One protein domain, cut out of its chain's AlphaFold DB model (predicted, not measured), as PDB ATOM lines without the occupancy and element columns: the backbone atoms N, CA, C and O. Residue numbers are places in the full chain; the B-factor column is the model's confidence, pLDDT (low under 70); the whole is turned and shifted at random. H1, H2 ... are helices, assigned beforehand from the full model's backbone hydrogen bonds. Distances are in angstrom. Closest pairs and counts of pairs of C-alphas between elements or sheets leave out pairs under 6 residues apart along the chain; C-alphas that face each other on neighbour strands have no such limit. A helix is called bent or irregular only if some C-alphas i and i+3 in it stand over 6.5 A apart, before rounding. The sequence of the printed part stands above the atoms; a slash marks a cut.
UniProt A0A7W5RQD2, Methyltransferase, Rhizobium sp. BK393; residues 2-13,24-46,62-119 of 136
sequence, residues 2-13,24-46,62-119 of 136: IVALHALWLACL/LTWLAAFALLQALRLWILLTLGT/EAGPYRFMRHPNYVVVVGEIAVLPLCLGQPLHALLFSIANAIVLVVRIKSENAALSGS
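Overview. This is residues 2 to 13, 24 to 46 and 62 to 119 of the 136 residues of the protein "Methyltransferase" of Rhizobium sp. BK393 (UniProt A0A7W5RQD2). Three long helices, H2, H4 and H5, stand in a row with H4 in the middle, each running opposite ways to the next, and H1 packs beside the first part of H5, off the line of the row. H4 and H5 make a helical hairpin, the small H3 packs on H2 near the latter's last turns, and the far part of H5 with the tail, residues 109 to 119, sticks out and adds length to the whole. The printed part has 93 residues with five named helices, in the order H1 H2 H3 H4 H5, and no named strand; the class is all helix. It is only just loose, close to compact, with a radius of gyration of the C-alphas of 15.2 A, and its elongated outline spans 49 by 31 by 20 A.

Along the chain. H1, residues 2 to 13, begins at C-alpha 2 at (3.702, 63.508, 112.628) and measures 16.8 A from first to last C-alpha. After a cut comes H2, residues 24 to 46, which measures 33.9 A and begins at C-alpha 24 at (14.135, 79.954, 92.530). H2 is irregular: C-alphas 43 and 46 are 9.2 A apart, and its line is a rough one. After a second cut, H3 takes the four residues 64 to 67. H4, residues 72 to 87, measures 21.5 A and has a kink of 29 degrees near residue 81. H4 is neither bent nor irregular, but only just: C-alphas 82 and 85 are 6.4 A apart. H5, residues 91 to 117, is the longest helix; it measures 38.8 A and ends at C-alpha 117 at (14.011, 47.410, 126.520).

Arrangement. H1 touches H5 at a shallow tilt of 3 degrees, opposite ways, and H5 does this with residues 97 to 104 alone. Their closest C-alphas are those of Trp 9 and Phe 97, 7.2 A apart. H1 and H4 are close but not clearly touching, with the C-alphas of Leu 13 and Pro 85 closest at 7.0 A. H2 touches H4 at a shallow tilt of 23 degrees, opposite ways, with the C-alphas of Trp 26 and Cys 87 closest at 4.8 A. H2 also touches H3, with its residues 36 to 43 alone; the closest C-alphas are those of Thr 43 and Gly 64, 5.9 A apart. H3 and H4 are close but not clearly touching, with the C-alphas of Pro 65 and Pro 72 closest at 6.3 A. H4 and H5 form a helical hairpin and touch at a shallow tilt of 22 degrees, opposite ways. Their closest C-alphas are those of Ala 82 and Ala 94, 4.5 A apart, and H5 touches H4 with residues 91 to 101 alone. H2 and H5 are apart, and so are H1 and H2. In H1 and H5 every O i to N i+4 pair is within hydrogen-bond range, against 18 of 19 in H2 and 10 of 12 in H4, while H3 is too short for such a pair.

Size, cuts and confidence. The two C-alphas farthest apart are those of Leu 24 and Ser 119, at 50.0 A. Residues 109 to 119, of which 109 to 117 belong to H5, stand free; the body without them spans 36 by 34 by 20 A. Residues 14 to 23 are not printed, and C-alphas 13 and 24 are 17.0 A apart across that cut. Residues 47 to 61 are not printed either, with 15.5 A between C-alphas 46 and 62. The links from H3 to H4 and from H4 to H5 are tight. The mean pLDDT of the printed part is 73.7, and residues under 70 include 43 to 46, 62 to 72 and 108 to 119.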
ATOM      1  N   ILE A   2       3.030  63.072 113.882       66.38
ATOM      2  CA  ILE A   2       3.702  63.508 112.628       66.38
ATOM      3  C   ILE A   2       2.752  64.150 111.595       66.38
ATOM      4  O   ILE A   2       3.014  65.267 111.159       66.38
ATOM      5  N   VAL A   3       1.622  63.507 111.268       70.75
ATOM      6  CA  VAL A   3       0.632  64.035 110.300       70.75
ATOM      7  C   VAL A   3       0.063  65.399 110.720       70.75
ATOM      8  O   VAL A   3      -0.059  66.289 109.889       70.75
ATOM      9  N   ALA A   4      -0.228  65.597 112.010       72.50
ATOM     10  CA  ALA A   4      -0.756  66.862 112.521       72.50
ATOM     11  C   ALA A   4       0.289  67.992 112.474       72.50
ATOM     12  O   ALA A   4      -0.062  69.127 112.172       72.50
ATOM     13  N   LEU A   5       1.572  67.675 112.702       75.12
ATOM     14  CA  LEU A   5       2.671  68.638 112.541       75.12
ATOM     15  C   LEU A   5       2.792  69.101 111.078       75.12
ATOM     16  O   LEU A   5       2.925  70.293 110.831       75.12
ATOM     17  N   HIS A   6       2.691  68.174 110.119       70.12
ATOM     18  CA  HIS A   6       2.764  68.490 108.687       70.12
ATOM     19  C   HIS A   6       1.525  69.254 108.196       70.12
ATOM     20  O   HIS A   6       1.661  70.196 107.423       70.12
ATOM     21  N   ALA A   7       0.327  68.903 108.674       77.69
ATOM     22  CA  ALA A   7      -0.898  69.638 108.359       77.69
ATOM     23  C   ALA A   7      -0.851  71.084 108.887       77.69
ATOM     24  O   ALA A   7      -1.191  72.013 108.157       77.69
ATOM     25  N   LEU A   8      -0.372  71.285 110.122       81.31
ATOM     26  CA  LEU A   8      -0.187  72.616 110.706       81.31
ATOM     27  C   LEU A   8       0.881  73.429 109.956       81.31
ATOM     28  O   LEU A   8       0.668  74.604 109.686       81.31
ATOM     29  N   TRP A   9       1.994  72.799 109.572       80.75
ATOM     30  CA  TRP A   9       3.053  73.415 108.764       80.75
ATOM     31  C   TRP A   9       2.536  73.912 107.407       80.75
ATOM     32  O   TRP A   9       2.713  75.087 107.084       80.75
ATOM     33  N   LEU A  10       1.824  73.063 106.656       80.69
ATOM     34  CA  LEU A  10       1.206  73.452 105.382       80.69
ATOM     35  C   LEU A  10       0.173  74.574 105.565       80.69
ATOM     36  O   LEU A  10       0.162  75.514 104.774       80.69
ATOM     37  N   ALA A  11      -0.649  74.519 106.618       80.75
ATOM     38  CA  ALA A  11      -1.621  75.570 106.917       80.75
ATOM     39  C   ALA A  11      -0.948  76.915 107.250       80.75
ATOM     40  O   ALA A  11      -1.358  77.947 106.723       80.75
ATOM     41  N   CYS A  12       0.112  76.915 108.068       77.12
ATOM     42  CA  CYS A  12       0.884  78.120 108.374       77.12
ATOM     43  C   CYS A  12       1.516  78.730 107.117       77.12
ATOM     44  O   CYS A  12       1.390  79.933 106.909       77.12
ATOM     45  N   LEU A  13       2.150  77.921 106.259       79.44
ATOM     46  CA  LEU A  13       2.735  78.413 105.007       79.44
ATOM     47  C   LEU A  13       1.666  78.946 104.044       79.44
ATOM     48  O   LEU A  13       1.842  80.015 103.470       79.44
ATOM     49  N   LEU A  24      13.827  81.025  93.482       87.19
ATOM     50  CA  LEU A  24      14.135  79.954  92.530       87.19
ATOM     51  C   LEU A  24      15.306  79.063  92.987       87.19
ATOM     52  O   LEU A  24      15.362  77.894  92.604       87.19
ATOM     53  N   THR A  25      16.212  79.574  93.821       88.31
ATOM     54  CA  THR A  25      17.362  78.836  94.374       88.31
ATOM     55  C   THR A  25      16.883  77.748  95.330       88.31
ATOM     56  O   THR A  25      17.240  76.575  95.198       88.31
ATOM     57  N   TRP A  26      16.008  78.123  96.266       84.38
ATOM     58  CA  TRP A  26      15.394  77.185  97.202       84.38
ATOM     59  C   TRP A  26      14.377  76.279  96.498       84.38
ATOM     60  O   TRP A  26      14.321  75.088  96.802       84.38
ATOM     61  N   LEU A  27      13.653  76.780  95.489       85.56
ATOM     62  CA  LEU A  27      12.768  75.957  94.658       85.56
ATOM     63  C   LEU A  27      13.539  74.860  93.901       85.56
ATOM     64  O   LEU A  27      13.075  73.721  93.840       85.56
ATOM     65  N   ALA A  28      14.733  75.160  93.382       87.69
ATOM     66  CA  ALA A  28      15.609  74.167  92.759       87.69
ATOM     67  C   ALA A  28      16.125  73.130  93.776       87.69
ATOM     68  O   ALA A  28      16.141  71.933  93.482       87.69
ATOM     69  N   ALA A  29      16.467  73.555  94.998       87.00
ATOM     70  CA  ALA A  29      16.805  72.636  96.088       87.00
ATOM     71  C   ALA A  29      15.613  71.737  96.485       87.00
ATOM     72  O   ALA A  29      15.787  70.539  96.715       87.00
ATOM     73  N   PHE A  30      14.389  72.275  96.494       85.38
ATOM     74  CA  PHE A  30      13.164  71.508  96.733       85.38
ATOM     75  C   PHE A  30      12.886  70.500  95.606       85.38
ATOM     76  O   PHE A  30      12.564  69.341  95.874       85.38
ATOM     77  N   ALA A  31      13.083  70.894  94.346       87.62
ATOM     78  CA  ALA A  31      12.980  69.991  93.200       87.62
ATOM     79  C   ALA A  31      13.997  68.836  93.282       87.62
ATOM     80  O   ALA A  31      13.644  67.689  93.005       87.62
ATOM     81  N   LEU A  32      15.228  69.102  93.740       88.19
ATOM     82  CA  LEU A  32      16.242  68.068  93.978       88.19
ATOM     83  C   LEU A  32      15.844  67.107  95.115       88.19
ATOM     84  O   LEU A  32      16.028  65.896  94.982       88.19
ATOM     85  N   LEU A  33      15.246  67.611  96.201       85.62
ATOM     86  CA  LEU A  33      14.694  66.776  97.279       85.62
ATOM     87  C   LEU A  33      13.551  65.877  96.783       85.62
ATOM     88  O   LEU A  33      13.486  64.707  97.163       85.62
ATOM     89  N   GLN A  34      12.689  66.378  95.894       87.44
ATOM     90  CA  GLN A  34      11.611  65.582  95.299       87.44
ATOM     91  C   GLN A  34      12.128  64.571  94.262       87.44
ATOM     92  O   GLN A  34      11.635  63.444  94.215       87.44
ATOM     93  N   ALA A  35      13.175  64.898  93.498       85.69
ATOM     94  CA  ALA A  35      13.874  63.925  92.657       85.69
ATOM     95  C   ALA A  35      14.506  62.804  93.505       85.69
ATOM     96  O   ALA A  35      14.370  61.624  93.177       85.69
ATOM     97  N   LEU A  36      15.115  63.151  94.646       80.94
ATOM     98  CA  LEU A  36      15.625  62.178  95.613       80.94
ATOM     99  C   LEU A  36      14.491  61.335  96.223       80.94
ATOM    100  O   LEU A  36      14.644  60.117  96.311       80.94
ATOM    101  N   ARG A  37      13.332  61.923  96.565       81.94
ATOM    102  CA  ARG A  37      12.134  61.166  96.983       81.94
ATOM    103  C   ARG A  37      11.720  60.145  95.932       81.94
ATOM    104  O   ARG A  37      11.537  58.978  96.267       81.94
ATOM    105  N   LEU A  38      11.563  60.570  94.680       80.25
ATOM    106  CA  LEU A  38      11.167  59.678  93.592       80.25
ATOM    107  C   LEU A  38      12.192  58.552  93.416       80.25
ATOM    108  O   LEU A  38      11.801  57.393  93.306       80.25
ATOM    109  N   TRP A  39      13.491  58.849  93.506       78.00
ATOM    110  CA  TRP A  39      14.539  57.828  93.460       78.00
ATOM    111  C   TRP A  39      14.469  56.845  94.642       78.00
ATOM    112  O   TRP A  39      14.645  55.644  94.439       78.00
ATOM    113  N   ILE A  40      14.146  57.305  95.856       71.81
ATOM    114  CA  ILE A  40      13.905  56.439  97.027       71.81
ATOM    115  C   ILE A  40      12.693  55.529  96.791       71.81
ATOM    116  O   ILE A  40      12.799  54.320  96.998       71.81
ATOM    117  N   LEU A  41      11.562  56.076  96.326       73.19
ATOM    118  CA  LEU A  41      10.352  55.295  96.039       73.19
ATOM    119  C   LEU A  41      10.597  54.260  94.933       73.19
ATOM    120  O   LEU A  41      10.214  53.106  95.097       73.19
ATOM    121  N   LEU A  42      11.291  54.633  93.854       75.12
ATOM    122  CA  LEU A  42      11.670  53.720  92.769       75.12
ATOM    123  C   LEU A  42      12.661  52.636  93.233       75.12
ATOM    124  O   LEU A  42      12.566  51.496  92.791       75.12
ATOM    125  N   THR A  43      13.573  52.965  94.154       68.69
ATOM    126  CA  THR A  43      14.528  52.004  94.744       68.69
ATOM    127  C   THR A  43      13.843  51.014  95.694       68.69
ATOM    128  O   THR A  43      14.272  49.866  95.801       68.69
ATOM    129  N   LEU A  44      12.777  51.432  96.384       66.38
ATOM    130  CA  LEU A  44      11.952  50.550  97.217       66.38
ATOM    131  C   LEU A  44      10.970  49.713  96.383       66.38
ATOM    132  O   LEU A  44      10.745  48.545  96.698       66.38
ATOM    133  N   GLY A  45      10.373  50.298  95.343       69.25
ATOM    134  CA  GLY A  45       9.360  49.658  94.506       69.25
ATOM    135  C   GLY A  45       8.228  49.045  95.336       69.25
ATOM    136  O   GLY A  45       7.680  49.672  96.244       69.25
ATOM    137  N   THR A  46       7.922  47.774  95.078       58.31
ATOM    138  CA  THR A  46       6.907  46.990  95.806       58.31
ATOM    139  C   THR A  46       7.227  46.743  97.286       58.31
ATOM    140  O   THR A  46       6.353  46.284  98.018       58.31
ATOM    141  N   GLU A  62      20.779  47.499  99.430       51.97
ATOM    142  CA  GLU A  62      21.991  48.334  99.312       51.97
ATOM    143  C   GLU A  62      22.068  49.084  97.962       51.97
ATOM    144  O   GLU A  62      23.032  49.791  97.676       51.97
ATOM    145  N   ALA A  63      21.033  48.954  97.126       54.59
ATOM    146  CA  ALA A  63      20.884  49.680  95.870       54.59
ATOM    147  C   ALA A  63      20.434  51.141  96.084       54.59
ATOM    148  O   ALA A  63      19.802  51.485  97.084       54.59
ATOM    149  N   GLY A  64      20.717  52.001  95.099       62.34
ATOM    150  CA  GLY A  64      20.212  53.379  95.055       62.34
ATOM    151  C   GLY A  64      20.661  54.253  96.244       62.34
ATOM    152  O   GLY A  64      21.786  54.098  96.727       62.34
ATOM    153  N   PRO A  65      19.807  55.173  96.741       61.72
ATOM    154  CA  PRO A  65      20.153  56.105  97.823       61.72
ATOM    155  C   PRO A  65      20.598  55.434  99.131       61.72
ATOM    156  O   PRO A  65      21.390  56.006  99.882       61.72
ATOM    157  N   TYR A  66      20.136  54.205  99.387       59.66
ATOM    158  CA  TYR A  66      20.455  53.436 100.592       59.66
ATOM    159  C   TYR A  66      21.936  53.035 100.691       59.66
ATOM    160  O   TYR A  66      22.432  52.816 101.795       59.66
ATOM    161  N   ARG A  67      22.672  53.042  99.566       62.94
ATOM    162  CA  ARG A  67      24.140  52.923  99.531       62.94
ATOM    163  C   ARG A  67      24.844  54.035 100.315       62.94
ATOM    164  O   ARG A  67      25.885  53.797 100.920       62.94
ATOM    165  N   PHE A  68      24.314  55.257 100.251       60.06
ATOM    166  CA  PHE A  68      24.983  56.460 100.758       60.06
ATOM    167  C   PHE A  68      24.540  56.831 102.175       60.06
ATOM    168  O   PHE A  68      25.294  57.457 102.916       60.06
ATOM    169  N   MET A  69      23.322  56.454 102.566       61.59
ATOM    170  CA  MET A  69      22.758  56.767 103.878       61.59
ATOM    171  C   MET A  69      21.674  55.760 104.267       61.59
ATOM    172  O   MET A  69      20.854  55.366 103.446       61.59
ATOM    173  N   ARG A  70      21.624  55.379 105.551       57.91
ATOM    174  CA  ARG A  70      20.674  54.368 106.066       57.91
ATOM    175  C   ARG A  70      19.201  54.787 105.979       57.91
ATOM    176  O   ARG A  70      18.322  53.933 105.958       57.91
ATOM    177  N   HIS A  71      18.938  56.095 105.967       64.38
ATOM    178  CA  HIS A  71      17.606  56.676 106.137       64.38
ATOM    179  C   HIS A  71      17.351  57.848 105.166       64.38
ATOM    180  O   HIS A  71      17.102  58.971 105.606       64.38
ATOM    181  N   PRO A  72      17.408  57.620 103.840       66.88
ATOM    182  CA  PRO A  72      17.316  58.693 102.853       66.88
ATOM    183  C   PRO A  72      15.940  59.383 102.859       66.88
ATOM    184  O   PRO A  72      15.862  60.583 102.618       66.88
ATOM    185  N   ASN A  73      14.861  58.672 103.213       70.88
ATOM    186  CA  ASN A  73      13.515  59.255 103.293       70.88
ATOM    187  C   ASN A  73      13.382  60.255 104.460       70.88
ATOM    188  O   ASN A  73      12.867  61.354 104.277       70.88
ATOM    189  N   TYR A  74      13.933  59.930 105.637       71.06
ATOM    190  CA  TYR A  74      14.024  60.871 106.760       71.06
ATOM    191  C   TYR A  74      14.876  62.111 106.419       71.06
ATOM    192  O   TYR A  74      14.528  63.210 106.846       71.06
ATOM    193  N   VAL A  75      15.942  61.969 105.614       74.38
ATOM    194  CA  VAL A  75      16.741  63.115 105.124       74.38
ATOM    195  C   VAL A  75      15.929  64.003 104.179       74.38
ATOM    196  O   VAL A  75      15.951  65.221 104.346       74.38
ATOM    197  N   VAL A  76      15.157  63.422 103.251       78.50
ATOM    198  CA  VAL A  76      14.222  64.181 102.399       78.50
ATOM    199  C   VAL A  76      13.227  64.973 103.246       78.50
ATOM    200  O   VAL A  76      13.110  66.176 103.050       78.50
ATOM    201  N   VAL A  77      12.561  64.338 104.218       75.31
ATOM    202  CA  VAL A  77      11.547  65.002 105.064       75.31
ATOM    203  C   VAL A  77      12.144  66.161 105.873       75.31
ATOM    204  O   VAL A  77      11.544  67.231 105.950       75.31
ATOM    205  N   VAL A  78      13.345  65.996 106.445       77.12
ATOM    206  CA  VAL A  78      14.049  67.100 107.128       77.12
ATOM    207  C   VAL A  78      14.404  68.222 106.147       77.12
ATOM    208  O   VAL A  78      14.227  69.395 106.482       77.12
ATOM    209  N   GLY A  79      14.851  67.870 104.938       80.31
ATOM    210  CA  GLY A  79      15.134  68.816 103.862       80.31
ATOM    211  C   GLY A  79      13.904  69.620 103.443       80.31
ATOM    212  O   GLY A  79      13.979  70.840 103.386       80.31
ATOM    213  N   GLU A  80      12.759  68.979 103.207       81.62
ATOM    214  CA  GLU A  80      11.520  69.665 102.814       81.62
ATOM    215  C   GLU A  80      11.033  70.650 103.877       81.62
ATOM    216  O   GLU A  80      10.684  71.782 103.546       81.62
ATOM    217  N   ILE A  81      11.046  70.233 105.149       77.38
ATOM    218  CA  ILE A  81      10.596  71.054 106.282       77.38
ATOM    219  C   ILE A  81      11.452  72.320 106.429       77.38
ATOM    220  O   ILE A  81      10.917  73.375 106.773       77.38
ATOM    221  N   ALA A  82      12.752  72.228 106.133       79.75
ATOM    222  CA  ALA A  82      13.659  73.372 106.122       79.75
ATOM    223  C   ALA A  82      13.542  74.217 104.839       79.75
ATOM    224  O   ALA A  82      13.514  75.442 104.910       79.75
ATOM    225  N   VAL A  83      13.474  73.584 103.663       82.38
ATOM    226  CA  VAL A  83      13.572  74.269 102.366       82.38
ATOM    227  C   VAL A  83      12.258  74.926 101.945       82.38
ATOM    228  O   VAL A  83      12.306  76.049 101.456       82.38
ATOM    229  N   LEU A  84      11.085  74.316 102.157       80.19
ATOM    230  CA  LEU A  84       9.824  74.908 101.675       80.19
ATOM    231  C   LEU A  84       9.512  76.284 102.308       80.19
ATOM    232  O   LEU A  84       9.101  77.177 101.568       80.19
ATOM    233  N   PRO A  85       9.752  76.535 103.614       80.25
ATOM    234  CA  PRO A  85       9.639  77.886 104.160       80.25
ATOM    235  C   PRO A  85      10.734  78.830 103.640       80.25
ATOM    236  O   PRO A  85      10.473  80.019 103.495       80.25
ATOM    237  N   LEU A  86      11.936  78.336 103.308       81.12
ATOM    238  CA  LEU A  86      12.993  79.156 102.695       81.12
ATOM    239  C   LEU A  86      12.640  79.579 101.258       81.12
ATOM    240  O   LEU A  86      12.844  80.744 100.922       81.12
ATOM    241  N   CYS A  87      11.994  78.712 100.463       83.62
ATOM    242  CA  CYS A  87      11.389  79.079  99.170       83.62
ATOM    243  C   CYS A  87      10.428  80.269  99.283       83.62
ATOM    244  O   CYS A  87      10.273  81.024  98.329       83.62
ATOM    245  N   LEU A  88       9.777  80.412 100.439       81.38
ATOM    246  CA  LEU A  88       8.754  81.411 100.742       81.38
ATOM    247  C   LEU A  88       9.301  82.586 101.577       81.38
ATOM    248  O   LEU A  88       8.522  83.364 102.125       81.38
ATOM    249  N   GLY A  89      10.626  82.715 101.719       79.81
ATOM    250  CA  GLY A  89      11.257  83.812 102.465       79.81
ATOM    251  C   GLY A  89      11.032  83.772 103.984       79.81
ATOM    252  O   GLY A  89      11.140  84.800 104.648       79.81
ATOM    253  N   GLN A  90      10.714  82.602 104.550       79.19
ATOM    254  CA  GLN A  90      10.332  82.394 105.954       79.19
ATOM    255  C   GLN A  90      11.381  81.583 106.757       79.19
ATOM    256  O   GLN A  90      11.073  80.494 107.257       79.19
ATOM    257  N   PRO A  91      12.620  82.087 106.952       79.81
ATOM    258  CA  PRO A  91      13.687  81.347 107.638       79.81
ATOM    259  C   PRO A  91      13.370  81.041 109.112       79.81
ATOM    260  O   PRO A  91      13.779  80.003 109.626       79.81
ATOM    261  N   LEU A  92      12.591  81.897 109.787       78.31
ATOM    262  CA  LEU A  92      12.136  81.641 111.158       78.31
ATOM    263  C   LEU A  92      11.210  80.414 111.226       78.31
ATOM    264  O   LEU A  92      11.349  79.585 112.123       78.31
ATOM    265  N   HIS A  93      10.311  80.258 110.251       76.06
ATOM    266  CA  HIS A  93       9.426  79.097 110.169       76.06
ATOM    267  C   HIS A  93      10.191  77.823 109.786       76.06
ATOM    268  O   HIS A  93       9.921  76.777 110.376       76.06
ATOM    269  N   ALA A  94      11.186  77.904 108.890       78.06
ATOM    270  CA  ALA A  94      12.102  76.790 108.624       78.06
ATOM    271  C   ALA A  94      12.761  76.295 109.919       78.06
ATOM    272  O   ALA A  94      12.643  75.122 110.267       78.06
ATOM    273  N   LEU A  95      13.373  77.203 110.689       78.56
ATOM    274  CA  LEU A  95      14.046  76.855 111.940       78.56
ATOM    275  C   LEU A  95      13.083  76.244 112.973       78.56
ATOM    276  O   LEU A  95      13.369  75.178 113.523       78.56
ATOM    277  N   LEU A  96      11.929  76.877 113.210       78.69
ATOM    278  CA  LEU A  96      10.939  76.414 114.190       78.69
ATOM    279  C   LEU A  96      10.379  75.027 113.849       78.69
ATOM    280  O   LEU A  96      10.347  74.151 114.718       78.69
ATOM    281  N   PHE A  97       9.974  74.790 112.598       75.62
ATOM    282  CA  PHE A  97       9.420  73.493 112.200       75.62
ATOM    283  C   PHE A  97      10.494  72.402 112.075       75.62
ATOM    284  O   PHE A  97      10.215  71.256 112.436       75.62
ATOM    285  N   SER A  98      11.731  72.728 111.680       77.06
ATOM    286  CA  SER A  98      12.851  71.775 111.731       77.06
ATOM    287  C   SER A  98      13.169  71.340 113.166       77.06
ATOM    288  O   SER A  98      13.324  70.141 113.411       77.06
ATOM    289  N   ILE A  99      13.192  72.272 114.130       78.12
ATOM    290  CA  ILE A  99      13.378  71.959 115.558       78.12
ATOM    291  C   ILE A  99      12.207  71.116 116.086       78.12
ATOM    292  O   ILE A  99      12.434  70.082 116.716       78.12
ATOM    293  N   ALA A 100      10.959  71.494 115.789       76.06
ATOM    294  CA  ALA A 100       9.781  70.733 116.207       76.06
ATOM    295  C   ALA A 100       9.786  69.298 115.648       76.06
ATOM    296  O   ALA A 100       9.522  68.344 116.384       76.06
ATOM    297  N   ASN A 101      10.148  69.122 114.373       76.56
ATOM    298  CA  ASN A 101      10.278  67.804 113.754       76.56
ATOM    299  C   ASN A 101      11.404  66.977 114.399       76.56
ATOM    300  O   ASN A 101      11.191  65.809 114.727       76.56
ATOM    301  N   ALA A 102      12.567  67.580 114.667       75.94
ATOM    302  CA  ALA A 102      13.667  66.918 115.370       75.94
ATOM    303  C   ALA A 102      13.264  66.453 116.783       75.94
ATOM    304  O   ALA A 102      13.565  65.322 117.165       75.94
ATOM    305  N   ILE A 103      12.515  67.269 117.535       76.44
ATOM    306  CA  ILE A 103      11.982  66.893 118.856       76.44
ATOM    307  C   ILE A 103      11.009  65.710 118.738       76.44
ATOM    308  O   ILE A 103      11.137  64.740 119.486       76.44
ATOM    309  N   VAL A 104      10.073  65.736 117.781       75.06
ATOM    310  CA  VAL A 104       9.128  64.625 117.549       75.06
ATOM    311  C   VAL A 104       9.859  63.330 117.174       75.06
ATOM    312  O   VAL A 104       9.498  62.262 117.674       75.06
ATOM    313  N   LEU A 105      10.912  63.414 116.356       68.62
ATOM    314  CA  LEU A 105      11.767  62.279 115.999       68.62
ATOM    315  C   LEU A 105      12.511  61.713 117.218       68.62
ATOM    316  O   LEU A 105      12.453  60.507 117.458       68.62
ATOM    317  N   VAL A 106      13.152  62.565 118.028       73.94
ATOM    318  CA  VAL A 106      13.871  62.148 119.246       73.94
ATOM    319  C   VAL A 106      12.925  61.499 120.260       73.94
ATOM    320  O   VAL A 106      13.252  60.442 120.802       73.94
ATOM    321  N   VAL A 107      11.737  62.072 120.483       72.94
ATOM    322  CA  VAL A 107      10.714  61.480 121.363       72.94
ATOM    323  C   VAL A 107      10.270  60.114 120.834       72.94
ATOM    324  O   VAL A 107      10.230  59.154 121.603       72.94
ATOM    325  N   ARG A 108      10.002  59.987 119.527       69.19
ATOM    326  CA  ARG A 108       9.594  58.714 118.916       69.19
ATOM    327  C   ARG A 108      10.667  57.631 119.066       69.19
ATOM    328  O   ARG A 108      10.357  56.547 119.550       69.19
ATOM    329  N   ILE A 109      11.919  57.940 118.727       68.00
ATOM    330  CA  ILE A 109      13.057  57.010 118.845       68.00
ATOM    331  C   ILE A 109      13.275  56.596 120.309       68.00
ATOM    332  O   ILE A 109      13.539  55.427 120.595       68.00
ATOM    333  N   LYS A 110      13.122  57.525 121.263       68.94
ATOM    334  CA  LYS A 110      13.236  57.225 122.698       68.94
ATOM    335  C   LYS A 110      12.118  56.290 123.182       68.94
ATOM    336  O   LYS A 110      12.404  55.373 123.948       68.94
ATOM    337  N   SER A 111      10.889  56.464 122.692       65.31
ATOM    338  CA  SER A 111       9.758  55.563 122.972       65.31
ATOM    339  C   SER A 111       9.922  54.175 122.339       65.31
ATOM    340  O   SER A 111       9.655  53.171 122.998       65.31
ATOM    341  N   GLU A 112      10.404  54.094 121.096       60.00
ATOM    342  CA  GLU A 112      10.679  52.819 120.411       60.00
ATOM    343  C   GLU A 112      11.787  52.027 121.134       60.00
ATOM    344  O   GLU A 112      11.611  50.844 121.433       60.00
ATOM    345  N   ASN A 113      12.875  52.693 121.538       61.97
ATOM    346  CA  ASN A 113      13.934  52.080 122.349       61.97
ATOM    347  C   ASN A 113      13.443  51.637 123.742       61.97
ATOM    348  O   ASN A 113      13.837  50.570 124.217       61.97
ATOM    349  N   ALA A 114      12.556  52.402 124.389       63.53
ATOM    350  CA  ALA A 114      11.965  52.012 125.670       63.53
ATOM    351  C   ALA A 114      11.120  50.727 125.542       63.53
ATOM    352  O   ALA A 114      11.306  49.790 126.324       63.53
ATOM    353  N   ALA A 115      10.267  50.627 124.514       57.19
ATOM    354  CA  ALA A 115       9.458  49.433 124.245       57.19
ATOM    355  C   ALA A 115      10.309  48.180 123.938       57.19
ATOM    356  O   ALA A 115       9.984  47.072 124.379       57.19
ATOM    357  N   LEU A 116      11.436  48.353 123.239       54.78
ATOM    358  CA  LEU A 116      12.408  47.278 123.003       54.78
ATOM    359  C   LEU A 116      13.129  46.840 124.289       54.78
ATOM    360  O   LEU A 116      13.443  45.660 124.429       54.78
ATOM    361  N   SER A 117      13.358  47.748 125.245       54.22
ATOM    362  CA  SER A 117      14.011  47.410 126.520       54.22
ATOM    363  C   SER A 117      13.109  46.643 127.498       54.22
ATOM    364  O   SER A 117      13.604  45.816 128.262       54.22
ATOM    365  N   GLY A 118      11.791  46.872 127.456       51.25
ATOM    366  CA  GLY A 118      10.813  46.235 128.350       51.25
ATOM    367  C   GLY A 118      10.300  44.861 127.901       51.25
ATOM    368  O   GLY A 118       9.480  44.264 128.597       51.25
ATOM    369  N   SER A 119      10.729  44.349 126.743       47.25
ATOM    370  CA  SER A 119      10.189  43.119 126.146       47.25
ATOM    371  C   SER A 119      11.247  42.019 125.988       47.25
ATOM    372  O   SER A 119      12.416  42.272 125.697       47.25
TER     373      SER A 119